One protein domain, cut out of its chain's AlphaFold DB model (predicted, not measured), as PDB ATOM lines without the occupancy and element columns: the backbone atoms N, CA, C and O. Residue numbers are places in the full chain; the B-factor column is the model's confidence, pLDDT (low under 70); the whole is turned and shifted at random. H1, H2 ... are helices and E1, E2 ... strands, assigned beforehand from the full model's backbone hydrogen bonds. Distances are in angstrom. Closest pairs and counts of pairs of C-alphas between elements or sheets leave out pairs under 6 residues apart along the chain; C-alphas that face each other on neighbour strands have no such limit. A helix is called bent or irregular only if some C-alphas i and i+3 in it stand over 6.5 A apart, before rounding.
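Overview. This is residues 141 to 246 of the 246 residues of an uncharacterized protein of Bacillus thuringiensis Bt407 (UniProt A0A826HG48). A five-stranded antiparallel sheet, curled like part of a barrel, is the middle layer, with the long helix H2 packed on one face and the shorter, irregular helix H1 on the opposite face. The outline is elongated, 47 by 29 by 26 A, with the E3 to E4 loop at one end and the E4 to E5 turn at the other. The printed part has 106 residues, running H1, E1, E2, E3, E4, E5, H2, with sheet order E1 - E2 - E3 - E4 - E5. The class is mixed, helices and strands, and the whole is compact, with a radius of gyration of the C-alphas of 14.2 A.

Along the chain. Find C-alpha 141 at (124.388, -45.601, 67.467); from there H1 runs through residues 141 to 154, 18.4 A long. It is irregular: C-alphas 149 and 152 are 7.8 A apart. Read on to E1, residues 162 to 166, then E2, residues 169 to 176 and 22.9 A long, and E3, residues 179 to 187 and 26.4 A long. E4, residues 199 to 210, begins at C-alpha 199 at (125.071, -35.653, 83.882), spans 32.0 A and bends by 62 degrees at residue 202. E5 holds residues 213 to 216. H2, residues 222 to 244, is 33.2 A long and ends at C-alpha 244 at (117.300, -33.993, 93.006).

Arrangement. Start with the sheet, a meander in which each strand is the antiparallel neighbour of the one before; it is strongly twisted, and E1 and E5 are its edge strands. In the hairpin E1 and E2, look for N 163 and O 171 within hydrogen-bond range at 2.8 A. Between E2 and E3 find N 174 and O 181, 2.8 A; between E3 and E4, N 182 and O 205, 2.9 A; between E4 and E5, N 208 and O 215, 2.8 A. The sheet curls round H2, which is on it: the closest C-alphas of E3 and H2 are those of Val 181 and Ile 228, 6.2 A apart, and of E2 and H2 those of Gly 172 and Leu 235, 6.2 A. H1 is on the opposite face, and its closest C-alphas to E5 are those of Pro 152 and Tyr 214, 7.3 A. H1 and H2 are apart. In H2 every O i to N i+4 pair is within hydrogen-bond range; in H1, 7 of 10 are.

Size, cuts and confidence. The two C-alphas farthest apart are those of Thr 192 and Ser 211, 48.9 A. The printed part has no cut, and the link from E3 to E4, 11 residues, is long. Mean pLDDT of the printed part is 80.2; look for values under 70 at residues 158 to 160, 189 to 197 and 245 to 246.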
ATOM      1  N   SER A 141     124.308 -45.775  68.920       81.00
ATOM      2  CA  SER A 141     124.388 -45.601  67.467       81.00
ATOM      3  C   SER A 141     123.045 -45.344  66.781       81.00
ATOM      4  O   SER A 141     123.048 -44.880  65.652       81.00
ATOM      5  N   HIS A 142     121.911 -45.622  67.424       85.75
ATOM      6  CA  HIS A 142     120.576 -45.435  66.850       85.75
ATOM      7  C   HIS A 142     119.854 -44.207  67.411       85.75
ATOM      8  O   HIS A 142     118.866 -43.779  66.823       85.75
ATOM      9  N   ILE A 143     120.349 -43.593  68.495       87.56
ATOM     10  CA  ILE A 143     119.678 -42.455  69.147       87.56
ATOM     11  C   ILE A 143     119.506 -41.282  68.178       87.56
ATOM     12  O   ILE A 143     118.428 -40.698  68.104       87.56
ATOM     13  N   HIS A 144     120.537 -40.951  67.398       84.06
ATOM     14  CA  HIS A 144     120.463 -39.844  66.440       84.06
ATOM     15  C   HIS A 144     119.451 -40.113  65.316       84.06
ATOM     16  O   HIS A 144     118.691 -39.218  64.963       84.06
ATOM     17  N   VAL A 145     119.396 -41.351  64.808       85.25
ATOM     18  CA  VAL A 145     118.439 -41.779  63.775       85.25
ATOM     19  C   VAL A 145     117.013 -41.725  64.313       85.25
ATOM     20  O   VAL A 145     116.134 -41.162  63.672       85.25
ATOM     21  N   LEU A 146     116.794 -42.262  65.517       88.00
ATOM     22  CA  LEU A 146     115.509 -42.207  66.213       88.00
ATOM     23  C   LEU A 146     115.047 -40.767  66.405       88.00
ATOM     24  O   LEU A 146     113.904 -40.444  66.104       88.00
ATOM     25  N   THR A 147     115.952 -39.905  66.867       88.38
ATOM     26  CA  THR A 147     115.663 -38.484  67.079       88.38
ATOM     27  C   THR A 147     115.256 -37.815  65.775       88.38
ATOM     28  O   THR A 147     114.284 -37.080  65.770       88.38
ATOM     29  N   GLU A 148     115.980 -38.065  64.682       86.56
ATOM     30  CA  GLU A 148     115.733 -37.446  63.378       86.56
ATOM     31  C   GLU A 148     114.415 -37.922  62.749       86.56
ATOM     32  O   GLU A 148     113.598 -37.095  62.352       86.56
ATOM     33  N   LEU A 149     114.170 -39.236  62.718       85.75
ATOM     34  CA  LEU A 149     112.982 -39.812  62.076       85.75
ATOM     35  C   LEU A 149     111.700 -39.588  62.875       85.75
ATOM     36  O   LEU A 149     110.639 -39.371  62.291       85.75
ATOM     37  N   LEU A 150     111.786 -39.638  64.204       87.62
ATOM     38  CA  LEU A 150     110.619 -39.506  65.069       87.62
ATOM     39  C   LEU A 150     110.411 -38.075  65.554       87.62
ATOM     40  O   LEU A 150     109.450 -37.836  66.279       87.62
ATOM     41  N   LEU A 151     111.251 -37.109  65.159       88.25
ATOM     42  CA  LEU A 151     111.198 -35.748  65.697       88.25
ATOM     43  C   LEU A 151     109.788 -35.140  65.700       88.25
ATOM     44  O   LEU A 151     109.401 -34.610  66.741       88.25
ATOM     45  N   PRO A 152     108.991 -35.215  64.613       85.94
ATOM     46  CA  PRO A 152     107.649 -34.641  64.614       85.94
ATOM     47  C   PRO A 152     106.725 -35.286  65.645       85.94
ATOM     48  O   PRO A 152     105.928 -34.587  66.259       85.94
ATOM     49  N   GLU A 153     106.830 -36.600  65.840       87.12
ATOM     50  CA  GLU A 153     106.025 -37.344  66.806       87.12
ATOM     51  C   GLU A 153     106.505 -37.087  68.234       87.12
ATOM     52  O   GLU A 153     105.707 -36.775  69.113       87.12
ATOM     53  N   LEU A 154     107.821 -37.118  68.462       86.38
ATOM     54  CA  LEU A 154     108.409 -36.751  69.745       86.38
ATOM     55  C   LEU A 154     107.966 -35.341  70.131       86.38
ATOM     56  O   LEU A 154     107.597 -35.126  71.274       86.38
ATOM     57  N   LEU A 155     107.887 -34.418  69.165       84.19
ATOM     58  CA  LEU A 155     107.346 -33.071  69.309       84.19
ATOM     59  C   LEU A 155     105.811 -33.003  69.425       84.19
ATOM     60  O   LEU A 155     105.314 -31.888  69.321       84.19
ATOM     61  N   GLN A 156     105.069 -34.081  69.738       81.12
ATOM     62  CA  GLN A 156     103.620 -34.076  70.050       81.12
ATOM     63  C   GLN A 156     103.225 -34.296  71.530       81.12
ATOM     64  O   GLN A 156     102.098 -33.948  71.881       81.12
ATOM     65  N   TYR A 157     104.125 -34.734  72.423       73.50
ATOM     66  CA  TYR A 157     103.798 -35.091  73.828       73.50
ATOM     67  C   TYR A 157     104.222 -34.087  74.920       73.50
ATOM     68  O   TYR A 157     105.393 -33.784  75.047       73.50
ATOM     69  N   ASP A 158     103.366 -33.552  75.792       59.97
ATOM     70  CA  ASP A 158     103.763 -32.454  76.718       59.97
ATOM     71  C   ASP A 158     104.966 -32.735  77.653       59.97
ATOM     72  O   ASP A 158     105.661 -31.796  78.043       59.97
ATOM     73  N   LYS A 159     105.314 -34.008  77.919       56.94
ATOM     74  CA  LYS A 159     106.542 -34.415  78.647       56.94
ATOM     75  C   LYS A 159     107.838 -34.353  77.804       56.94
ATOM     76  O   LYS A 159     108.907 -34.752  78.257       56.94
ATOM     77  N   ARG A 160     107.745 -33.805  76.589       60.91
ATOM     78  CA  ARG A 160     108.717 -33.653  75.485       60.91
ATOM     79  C   ARG A 160     110.159 -33.262  75.810       60.91
ATOM     80  O   ARG A 160     111.026 -33.444  74.960       60.91
ATOM     81  N   VAL A 161     110.427 -32.680  76.977       70.62
ATOM     82  CA  VAL A 161     111.720 -32.039  77.262       70.62
ATOM     83  C   VAL A 161     112.830 -33.075  77.459       70.62
ATOM     84  O   VAL A 161     113.981 -32.775  77.151       70.62
ATOM     85  N   VAL A 162     112.498 -34.287  77.927       81.81
ATOM     86  CA  VAL A 162     113.457 -35.367  78.209       81.81
ATOM     87  C   VAL A 162     112.821 -36.747  78.012       81.81
ATOM     88  O   VAL A 162     111.771 -37.046  78.577       81.81
ATOM     89  N   LEU A 163     113.517 -37.623  77.291       88.12
ATOM     90  CA  LEU A 163     113.185 -39.034  77.098       88.12
ATOM     91  C   LEU A 163     114.260 -39.904  77.749       88.12
ATOM     92  O   LEU A 163     115.449 -39.638  77.583       88.12
ATOM     93  N   HIS A 164     113.868 -40.960  78.458       88.06
ATOM     94  CA  HIS A 164     114.809 -41.978  78.927       88.06
ATOM     95  C   HIS A 164     114.986 -43.038  77.840       88.06
ATOM     96  O   HIS A 164     114.025 -43.695  77.446       88.06
ATOM     97  N   VAL A 165     116.206 -43.176  77.330       87.75
ATOM     98  CA  VAL A 165     116.485 -43.926  76.095       87.75
ATOM     99  C   VAL A 165     117.248 -45.219  76.386       87.75
ATOM    100  O   VAL A 165     117.060 -46.244  75.735       87.75
ATOM    101  N   SER A 166     118.133 -45.185  77.376       85.44
ATOM    102  CA  SER A 166     118.931 -46.332  77.797       85.44
ATOM    103  C   SER A 166     119.394 -46.128  79.236       85.44
ATOM    104  O   SER A 166     119.253 -45.027  79.766       85.44
ATOM    105  N   ASP A 167     119.948 -47.163  79.868       81.00
ATOM    106  CA  ASP A 167     120.492 -47.073  81.219       81.00
ATOM    107  C   ASP A 167     121.442 -45.882  81.321       81.00
ATOM    108  O   ASP A 167     122.465 -45.821  80.637       81.00
ATOM    109  N   ASN A 168     121.097 -44.933  82.193       82.06
ATOM    110  CA  ASN A 168     121.852 -43.702  82.411       82.06
ATOM    111  C   ASN A 168     121.905 -42.748  81.204       82.06
ATOM    112  O   ASN A 168     122.659 -41.784  81.271       82.06
ATOM    113  N   ILE A 169     121.127 -42.963  80.137       87.44
ATOM    114  CA  ILE A 169     121.117 -42.124  78.930       87.44
ATOM    115  C   ILE A 169     119.746 -41.486  78.702       87.44
ATOM    116  O   ILE A 169     118.712 -42.158  78.637       87.44
ATOM    117  N   TYR A 170     119.764 -40.174  78.491       88.62
ATOM    118  CA  TYR A 170     118.586 -39.343  78.297       88.62
ATOM    119  C   TYR A 170     118.711 -38.518  77.021       88.62
ATOM    120  O   TYR A 170     119.779 -38.005  76.707       88.62
ATOM    121  N   LEU A 171     117.618 -38.365  76.285       90.31
ATOM    122  CA  LEU A 171     117.533 -37.485  75.125       90.31
ATOM    123  C   LEU A 171     116.699 -36.267  75.504       90.31
ATOM    124  O   LEU A 171     115.497 -36.389  75.727       90.31
ATOM    125  N   GLY A 172     117.336 -35.104  75.593       89.25
ATOM    126  CA  GLY A 172     116.647 -33.839  75.812       89.25
ATOM    127  C   GLY A 172     116.284 -33.176  74.488       89.25
ATOM    128  O   GLY A 172     117.140 -33.107  73.609       89.25
ATOM    129  N   ILE A 173     115.053 -32.681  74.337       88.94
ATOM    130  CA  ILE A 173     114.577 -32.008  73.116       88.94
ATOM    131  C   ILE A 173     113.955 -30.661  73.491       88.94
ATOM    132  O   ILE A 173     113.098 -30.573  74.367       88.94
ATOM    133  N   MET A 174     114.374 -29.592  72.816       87.06
ATOM    134  CA  MET A 174     113.919 -28.228  73.076       87.06
ATOM    135  C   MET A 174     113.587 -27.505  71.771       87.06
ATOM    136  O   MET A 174     114.392 -27.483  70.845       87.06
ATOM    137  N   LYS A 175     112.413 -26.870  71.699       85.06
ATOM    138  CA  LYS A 175     112.016 -26.027  70.561       85.06
ATOM    139  C   LYS A 175     112.308 -24.553  70.863       85.06
ATOM    140  O   LYS A 175     111.778 -23.997  71.819       85.06
ATOM    141  N   GLU A 176     113.113 -23.905  70.023       79.06
ATOM    142  CA  GLU A 176     113.457 -22.480  70.083       79.06
ATOM    143  C   GLU A 176     112.979 -21.745  68.816       79.06
ATOM    144  O   GLU A 176     113.720 -21.525  67.850       79.06
ATOM    145  N   GLY A 177     111.713 -21.320  68.816       80.88
ATOM    146  CA  GLY A 177     111.093 -20.695  67.647       80.88
ATOM    147  C   GLY A 177     110.887 -21.713  66.524       80.88
ATOM    148  O   GLY A 177     110.116 -22.653  66.692       80.88
ATOM    149  N   LYS A 178     111.561 -21.512  65.382       83.94
ATOM    150  CA  LYS A 178     111.548 -22.449  64.241       83.94
ATOM    151  C   LYS A 178     112.637 -23.520  64.320       83.94
ATOM    152  O   LYS A 178     112.670 -24.400  63.469       83.94
ATOM    153  N   ASP A 179     113.528 -23.431  65.298       86.19
ATOM    154  CA  ASP A 179     114.626 -24.377  65.449       86.19
ATOM    155  C   ASP A 179     114.291 -25.361  66.573       86.19
ATOM    156  O   ASP A 179     113.607 -25.015  67.536       86.19
ATOM    157  N   VAL A 180     114.782 -26.587  66.462       89.75
ATOM    158  CA  VAL A 180     114.685 -27.617  67.497       89.75
ATOM    159  C   VAL A 180     116.088 -28.097  67.804       89.75
ATOM    160  O   VAL A 180     116.845 -28.398  66.890       89.75
ATOM    161  N   VAL A 181     116.445 -28.157  69.078       89.19
ATOM    162  CA  VAL A 181     117.726 -28.674  69.557       89.19
ATOM    163  C   VAL A 181     117.468 -29.979  70.290       89.19
ATOM    164  O   VAL A 181     116.564 -30.049  71.119       89.19
ATOM    165  N   ALA A 182     118.269 -30.999  70.003       90.44
ATOM    166  CA  ALA A 182     118.252 -32.260  70.726       90.44
ATOM    167  C   ALA A 182     119.651 -32.583  71.251       90.44
ATOM    168  O   ALA A 182     120.624 -32.493  70.504       90.44
ATOM    169  N   CYS A 183     119.765 -32.967  72.517       90.00
ATOM    170  CA  CYS A 183     121.037 -33.297  73.152       90.00
ATOM    171  C   CYS A 183     120.950 -34.656  73.841       90.00
ATOM    172  O   CYS A 183     119.973 -34.947  74.531       90.00
ATOM    173  N   ILE A 184     121.976 -35.485  73.653       89.56
ATOM    174  CA  ILE A 184     122.096 -36.767  74.351       89.56
ATOM    175  C   ILE A 184     122.861 -36.524  75.641       89.56
ATOM    176  O   ILE A 184     123.914 -35.895  75.617       89.56
ATOM    177  N   TYR A 185     122.349 -37.046  76.747       88.50
ATOM    178  CA  TYR A 185     122.941 -36.928  78.066       88.50
ATOM    179  C   TYR A 185     123.252 -38.297  78.643       88.50
ATOM    180  O   TYR A 185     122.398 -39.177  78.579       88.50
ATOM    181  N   SER A 186     124.421 -38.465  79.253       86.44
ATOM    182  CA  SER A 186     124.775 -39.659  80.020       86.44
ATOM    183  C   SER A 186     125.052 -39.339  81.487       86.44
ATOM    184  O   SER A 186     125.579 -38.279  81.822       86.44
ATOM    185  N   VAL A 187     124.715 -40.272  82.375       82.44
ATOM    186  CA  VAL A 187     125.102 -40.250  83.789       82.44
ATOM    187  C   VAL A 187     126.339 -41.126  83.957       82.44
ATOM    188  O   VAL A 187     126.275 -42.341  83.756       82.44
ATOM    189  N   LYS A 188     127.477 -40.534  84.331       71.06
ATOM    190  CA  LYS A 188     128.695 -41.305  84.625       71.06
ATOM    191  C   LYS A 188     128.764 -41.618  86.114       71.06
ATOM    192  O   LYS A 188     128.898 -40.722  86.940       71.06
ATOM    193  N   ASN A 189     128.743 -42.905  86.445       56.03
ATOM    194  CA  ASN A 189     129.061 -43.391  87.788       56.03
ATOM    195  C   ASN A 189     130.584 -43.503  87.926       56.03
ATOM    196  O   ASN A 189     131.143 -44.597  87.866       56.03
ATOM    197  N   ASN A 190     131.271 -42.367  88.028       49.50
ATOM    198  CA  ASN A 190     132.689 -42.355  88.364       49.50
ATOM    199  C   ASN A 190     132.835 -42.378  89.900       49.50
ATOM    200  O   ASN A 190     132.326 -41.463  90.547       49.50
ATOM    201  N   PRO A 191     133.521 -43.367  90.502       46.44
ATOM    202  CA  PRO A 191     133.653 -43.475  91.959       46.44
ATOM    203  C   PRO A 191     134.452 -42.341  92.624       46.44
ATOM    204  O   PRO A 191     134.519 -42.278  93.845       46.44
ATOM    205  N   THR A 192     135.068 -41.427  91.865       49.19
ATOM    206  CA  THR A 192     135.639 -40.182  92.418       49.19
ATOM    207  C   THR A 192     134.664 -39.001  92.412       49.19
ATOM    208  O   THR A 192     134.943 -37.998  93.061       49.19
ATOM    209  N   ASP A 193     133.517 -39.128  91.740       52.69
ATOM    210  CA  ASP A 193     132.433 -38.130  91.667       52.69
ATOM    211  C   ASP A 193     131.228 -38.543  92.543       52.69
ATOM    212  O   ASP A 193     130.079 -38.153  92.303       52.69
ATOM    213  N   ASP A 194     131.513 -39.350  93.572       47.50
ATOM    214  CA  ASP A 194     130.618 -40.236  94.338       47.50
ATOM    215  C   ASP A 194     129.585 -39.534  95.239       47.50
ATOM    216  O   ASP A 194     129.124 -40.080  96.240       47.50
ATOM    217  N   LYS A 195     129.206 -38.296  94.911       45.03
ATOM    218  CA  LYS A 195     128.091 -37.616  95.580       45.03
ATOM    219  C   LYS A 195     126.939 -37.220  94.663       45.03
ATOM    220  O   LYS A 195     125.822 -37.199  95.159       45.03
ATOM    221  N   ASN A 196     127.141 -37.015  93.353       52.44
ATOM    222  CA  ASN A 196     126.131 -36.301  92.549       52.44
ATOM    223  C   ASN A 196     125.759 -36.899  91.177       52.44
ATOM    224  O   ASN A 196     125.190 -36.156  90.387       52.44
ATOM    225  N   LYS A 197     126.040 -38.179  90.855       62.41
ATOM    226  CA  LYS A 197     125.604 -38.821  89.579       62.41
ATOM    227  C   LYS A 197     125.658 -37.844  88.384       62.41
ATOM    228  O   LYS A 197     124.627 -37.490  87.810       62.41
ATOM    229  N   MET A 198     126.845 -37.310  88.092       70.56
ATOM    230  CA  MET A 198     126.975 -36.173  87.174       70.56
ATOM    231  C   MET A 198     126.457 -36.508  85.769       70.56
ATOM    232  O   MET A 198     126.766 -37.567  85.215       70.56
ATOM    233  N   ILE A 199     125.688 -35.573  85.208       77.75
ATOM    234  CA  ILE A 199     125.071 -35.653  83.882       77.75
ATOM    235  C   ILE A 199     125.952 -34.903  82.880       77.75
ATOM    236  O   ILE A 199     126.280 -33.738  83.099       77.75
ATOM    237  N   PHE A 200     126.310 -35.548  81.773       78.56
ATOM    238  CA  PHE A 200     127.146 -34.989  80.710       78.56
ATOM    239  C   PHE A 200     126.395 -34.997  79.386       78.56
ATOM    240  O   PHE A 200     125.724 -35.976  79.091       78.56
ATOM    241  N   ALA A 201     126.528 -33.946  78.576       80.19
ATOM    242  CA  ALA A 201     126.010 -33.938  77.209       80.19
ATOM    243  C   ALA A 201     127.032 -34.576  76.249       80.19
ATOM    244  O   ALA A 201     128.125 -34.040  76.082       80.19
ATOM    245  N   ASP A 202     126.667 -35.677  75.590       74.38
ATOM    246  CA  ASP A 202     127.535 -36.457  74.689       74.38
ATOM    247  C   ASP A 202     127.276 -36.190  73.190       74.38
ATOM    248  O   ASP A 202     127.742 -36.914  72.307       74.38
ATOM    249  N   GLY A 203     126.560 -35.115  72.870       77.56
ATOM    250  CA  GLY A 203     126.331 -34.678  71.495       77.56
ATOM    251  C   GLY A 203     125.069 -33.837  71.368       77.56
ATOM    252  O   GLY A 203     124.106 -34.031  72.110       77.56
ATOM    253  N   GLY A 204     125.084 -32.890  70.430       84.50
ATOM    254  CA  GLY A 204     123.961 -32.006  70.137       84.50
ATOM    255  C   GLY A 204     123.618 -32.013  68.653       84.50
ATOM    256  O   GLY A 204     124.498 -31.987  67.795       84.50
ATOM    257  N   PHE A 205     122.326 -32.019  68.365       86.31
ATOM    258  CA  PHE A 205     121.753 -31.871  67.038       86.31
ATOM    259  C   PHE A 205     120.871 -30.632  67.034       86.31
ATOM    260  O   PHE A 205     120.246 -30.299  68.042       86.31
ATOM    261  N   ALA A 206     120.782 -29.975  65.887       89.56
ATOM    262  CA  ALA A 206     119.756 -28.981  65.652       89.56
ATOM    263  C   ALA A 206     119.000 -29.325  64.375       89.56
ATOM    264  O   ALA A 206     119.569 -29.860  63.419       89.56
ATOM    265  N   PHE A 207     117.734 -28.947  64.354       90.38
ATOM    266  CA  PHE A 207     116.820 -29.120  63.245       90.38
ATOM    267  C   PHE A 207     116.122 -27.797  62.976       90.38
ATOM    268  O   PHE A 207     115.811 -27.043  63.898       90.38
ATOM    269  N   LYS A 208     115.866 -27.516  61.706       89.69
ATOM    270  CA  LYS A 208     115.111 -26.358  61.253       89.69
ATOM    271  C   LYS A 208     113.741 -26.808  60.784       89.69
ATOM    272  O   LYS A 208     113.643 -27.726  59.975       89.69
ATOM    273  N   GLU A 209     112.700 -26.123  61.233       89.06
ATOM    274  CA  GLU A 209     111.352 -26.287  60.702       89.06
ATOM    275  C   GLU A 209     111.266 -25.697  59.288       89.06
ATOM    276  O   GLU A 209     111.560 -24.514  59.060       89.06
ATOM    277  N   THR A 210     110.869 -26.526  58.328       86.12
ATOM    278  CA  THR A 210     110.642 -26.172  56.925       86.12
ATOM    279  C   THR A 210     109.238 -26.596  56.497       86.12
ATOM    280  O   THR A 210     108.495 -27.205  57.265       86.12
ATOM    281  N   SER A 211     108.842 -26.256  55.270       83.88
ATOM    282  CA  SER A 211     107.557 -26.686  54.705       83.88
ATOM    283  C   SER A 211     107.446 -28.201  54.516       83.88
ATOM    284  O   SER A 211     106.337 -28.711  54.415       83.88
ATOM    285  N   GLU A 212     108.577 -28.903  54.459       80.06
ATOM    286  CA  GLU A 212     108.654 -30.356  54.261       80.06
ATOM    287  C   GLU A 212     108.825 -31.113  55.591       80.06
ATOM    288  O   GLU A 212     108.896 -32.337  55.604       80.06
ATOM    289  N   GLY A 213     108.872 -30.393  56.717       83.62
ATOM    290  CA  GLY A 213     109.077 -30.949  58.052       83.62
ATOM    291  C   GLY A 213     110.344 -30.416  58.714       83.62
ATOM    292  O   GLY A 213     110.807 -29.312  58.427       83.62
ATOM    293  N   TYR A 214     110.903 -31.184  59.644       86.88
ATOM    294  CA  TYR A 214     112.143 -30.810  60.320       86.88
ATOM    295  C   TYR A 214     113.349 -31.355  59.563       86.88
ATOM    296  O   TYR A 214     113.482 -32.561  59.388       86.88
ATOM    297  N   MET A 215     114.255 -30.465  59.159       86.25
ATOM    298  CA  MET A 215     115.511 -30.841  58.510       86.25
ATOM    299  C   MET A 215     116.690 -30.602  59.440       86.25
ATOM    300  O   MET A 215     116.817 -29.524  60.024       86.25
ATOM    301  N   ARG A 216     117.574 -31.591  59.568       86.94
ATOM    302  CA  ARG A 216     118.785 -31.474  60.381       86.94
ATOM    303  C   ARG A 216     119.755 -30.452  59.783       86.94
ATOM    304  O   ARG A 216     119.971 -30.418  58.574       86.94
ATOM    305  N   TYR A 217     120.376 -29.642  60.637       85.19
ATOM    306  CA  TYR A 217     121.520 -28.821  60.238       85.19
ATOM    307  C   TYR A 217     122.731 -29.726  59.973       85.19
ATOM    308  O   TYR A 217     123.167 -30.459  60.863       85.19
ATOM    309  N   THR A 218     123.266 -29.682  58.752       77.94
ATOM    310  CA  THR A 218     124.486 -30.411  58.357       77.94
ATOM    311  C   THR A 218     125.754 -29.697  58.820       77.94
ATOM    312  O   THR A 218     126.711 -30.343  59.232       77.94
ATOM    313  N   GLU A 219     125.720 -28.368  58.828       77.44
ATOM    314  CA  GLU A 219     126.720 -27.493  59.431       77.44
ATOM    315  C   GLU A 219     126.009 -26.527  60.374       77.44
ATOM    316  O   GLU A 219     124.895 -26.073  60.086       77.44
ATOM    317  N   PHE A 220     126.631 -26.215  61.510       76.12
ATOM    318  CA  PHE A 220     126.073 -25.277  62.473       76.12
ATOM    319  C   PHE A 220     126.627 -23.875  62.204       76.12
ATOM    320  O   PHE A 220     127.804 -23.624  62.446       76.12
ATOM    321  N   PRO A 221     125.803 -22.912  61.753       81.06
ATOM    322  CA  PRO A 221     126.186 -21.512  61.854       81.06
ATOM    323  C   PRO A 221     126.532 -21.178  63.312       81.06
ATOM    324  O   PRO A 221     125.846 -21.659  64.212       81.06
ATOM    325  N   GLU A 222     127.487 -20.279  63.562       85.00
ATOM    326  CA  GLU A 222     127.912 -19.875  64.922       85.00
ATOM    327  C   GLU A 222     126.719 -19.500  65.833       85.00
ATOM    328  O   GLU A 222     126.686 -19.767  67.036       85.00
ATOM    329  N   LYS A 223     125.670 -18.906  65.249       85.00
ATOM    330  CA  LYS A 223     124.423 -18.585  65.956       85.00
ATOM    331  C   LYS A 223     123.685 -19.832  66.462       85.00
ATOM    332  O   LYS A 223     123.096 -19.776  67.537       85.00
ATOM    333  N   ILE A 224     123.673 -20.918  65.688       85.62
ATOM    334  CA  ILE A 224     123.068 -22.200  66.066       85.62
ATOM    335  C   ILE A 224     123.941 -22.916  67.095       85.62
ATOM    336  O   ILE A 224     123.396 -23.431  68.062       85.62
ATOM    337  N   GLU A 225     125.269 -22.871  66.974       86.75
ATOM    338  CA  GLU A 225     126.167 -23.439  67.993       86.75
ATOM    339  C   GLU A 225     125.913 -22.824  69.374       86.75
ATOM    340  O   GLU A 225     125.691 -23.542  70.349       86.75
ATOM    341  N   LYS A 226     125.813 -21.489  69.448       87.69
ATOM    342  CA  LYS A 226     125.468 -20.781  70.694       87.69
ATOM    343  C   LYS A 226     124.094 -21.183  71.238       87.69
ATOM    344  O   LYS A 226     123.913 -21.258  72.455       87.69
ATOM    345  N   LYS A 227     123.117 -21.447  70.362       86.88
ATOM    346  CA  LYS A 227     121.797 -21.956  70.770       86.88
ATOM    347  C   LYS A 227     121.876 -23.377  71.311       86.88
ATOM    348  O   LYS A 227     121.253 -23.648  72.333       86.88
ATOM    349  N   ILE A 228     122.641 -24.258  70.664       86.88
ATOM    350  CA  ILE A 228     122.860 -25.631  71.131       86.88
ATOM    351  C   ILE A 228     123.516 -25.602  72.508       86.88
ATOM    352  O   ILE A 228     123.027 -26.260  73.415       86.88
ATOM    353  N   GLU A 229     124.555 -24.788  72.706       87.62
ATOM    354  CA  GLU A 229     125.230 -24.666  74.001       87.62
ATOM    355  C   GLU A 229     124.272 -24.180  75.102       87.62
ATOM    356  O   GLU A 229     124.197 -24.765  76.187       87.62
ATOM    357  N   LYS A 230     123.493 -23.129  74.821       88.00
ATOM    358  CA  LYS A 230     122.515 -22.576  75.766       88.00
ATOM    359  C   LYS A 230     121.390 -23.568  76.085       88.00
ATOM    360  O   LYS A 230     121.045 -23.747  77.256       88.00
ATOM    361  N   SER A 231     120.823 -24.203  75.062       86.44
ATOM    362  CA  SER A 231     119.769 -25.213  75.209       86.44
ATOM    363  C   SER A 231     120.297 -26.413  75.983       86.44
ATOM    364  O   SER A 231     119.644 -26.881  76.908       86.44
ATOM    365  N   SER A 232     121.529 -26.836  75.683       86.56
ATOM    366  CA  SER A 232     122.176 -27.955  76.353       86.56
ATOM    367  C   SER A 232     122.356 -27.697  77.849       86.56
ATOM    368  O   SER A 232     121.999 -28.545  78.663       86.56
ATOM    369  N   LYS A 233     122.811 -26.494  78.229       87.31
ATOM    370  CA  LYS A 233     122.888 -26.062  79.636       87.31
ATOM    371  C   LYS A 233     121.515 -26.050  80.312       87.31
ATOM    372  O   LYS A 233     121.388 -26.488  81.449       87.31
ATOM    373  N   THR A 234     120.491 -25.567  79.612       86.81
ATOM    374  CA  THR A 234     119.123 -25.479  80.148       86.81
ATOM    375  C   THR A 234     118.534 -26.867  80.409       86.81
ATOM    376  O   THR A 234     118.033 -27.127  81.499       86.81
ATOM    377  N   LEU A 235     118.656 -27.776  79.440       86.19
ATOM    378  CA  LEU A 235     118.232 -29.171  79.552       86.19
ATOM    379  C   LEU A 235     119.029 -29.931  80.625       86.19
ATOM    380  O   LEU A 235     118.447 -30.700  81.383       86.19
ATOM    381  N   MET A 236     120.337 -29.682  80.733       85.56
ATOM    382  CA  MET A 236     121.185 -30.278  81.769       85.56
ATOM    383  C   MET A 236     120.746 -29.856  83.174       85.56
ATOM    384  O   MET A 236     120.600 -30.708  84.044       85.56
ATOM    385  N   ASN A 237     120.479 -28.566  83.390       84.44
ATOM    386  CA  ASN A 237     119.967 -28.076  84.672       84.44
ATOM    387  C   ASN A 237     118.600 -28.687  85.001       84.44
ATOM    388  O   ASN A 237     118.389 -29.139  86.122       84.44
ATOM    389  N   PHE A 238     117.698 -28.762  84.017       83.06
ATOM    390  CA  PHE A 238     116.398 -29.410  84.189       83.06
ATOM    391  C   PHE A 238     116.537 -30.885  84.595       83.06
ATOM    392  O   PHE A 238     115.857 -31.339  85.511       83.06
ATOM    393  N   LEU A 239     117.437 -31.627  83.944       81.38
ATOM    394  CA  LEU A 239     117.735 -33.011  84.297       81.38
ATOM    395  C   LEU A 239     118.268 -33.128  85.731       81.38
ATOM    396  O   LEU A 239     117.780 -33.972  86.474       81.38
ATOM    397  N   ILE A 240     119.216 -32.277  86.137       81.88
ATOM    398  CA  ILE A 240     119.746 -32.251  87.511       81.88
ATOM    399  C   ILE A 240     118.608 -32.037  88.517       81.88
ATOM    400  O   ILE A 240     118.433 -32.858  89.416       81.88
ATOM    401  N   GLU A 241     117.772 -31.013  88.314       81.19
ATOM    402  CA  GLU A 241     116.612 -30.756  89.178       81.19
ATOM    403  C   GLU A 241     115.656 -31.957  89.248       81.19
ATOM    404  O   GLU A 241     115.123 -32.277  90.310       81.19
ATOM    405  N   LEU A 242     115.421 -32.631  88.120       78.38
ATOM    406  CA  LEU A 242     114.551 -33.803  88.043       78.38
ATOM    407  C   LEU A 242     115.078 -34.977  88.886       78.38
ATOM    408  O   LEU A 242     114.275 -35.716  89.459       78.38
ATOM    409  N   PHE A 243     116.400 -35.151  88.984       74.25
ATOM    410  CA  PHE A 243     117.006 -36.181  89.836       74.25
ATOM    411  C   PHE A 243     117.093 -35.784  91.310       74.25
ATOM    412  O   PHE A 243     117.007 -36.670  92.155       74.25
ATOM    413  N   GLU A 244     117.235 -34.496  91.624       73.12
ATOM    414  CA  GLU A 244     117.300 -33.993  93.006       73.12
ATOM    415  C   GLU A 244     115.935 -33.967  93.714       73.12
ATOM    416  O   GLU A 244     115.877 -33.944  94.941       73.12
ATOM    417  N   ARG A 245     114.820 -33.990  92.972       63.69
ATOM    418  CA  ARG A 245     113.451 -34.009  93.530       63.69
ATOM    419  C   ARG A 245     112.981 -35.389  94.035       63.69
ATOM    420  O   ARG A 245     111.808 -35.515  94.388       63.69
ATOM    421  N   LYS A 246     113.842 -36.412  94.039       52.19
ATOM    422  CA  LYS A 246     113.551 -37.773  94.533       52.19
ATOM    423  C   LYS A 246     114.153 -38.014  95.910       52.19
ATOM    424  O   LYS A 246     113.509 -38.761  96.677       52.19
TER     425      LYS A 246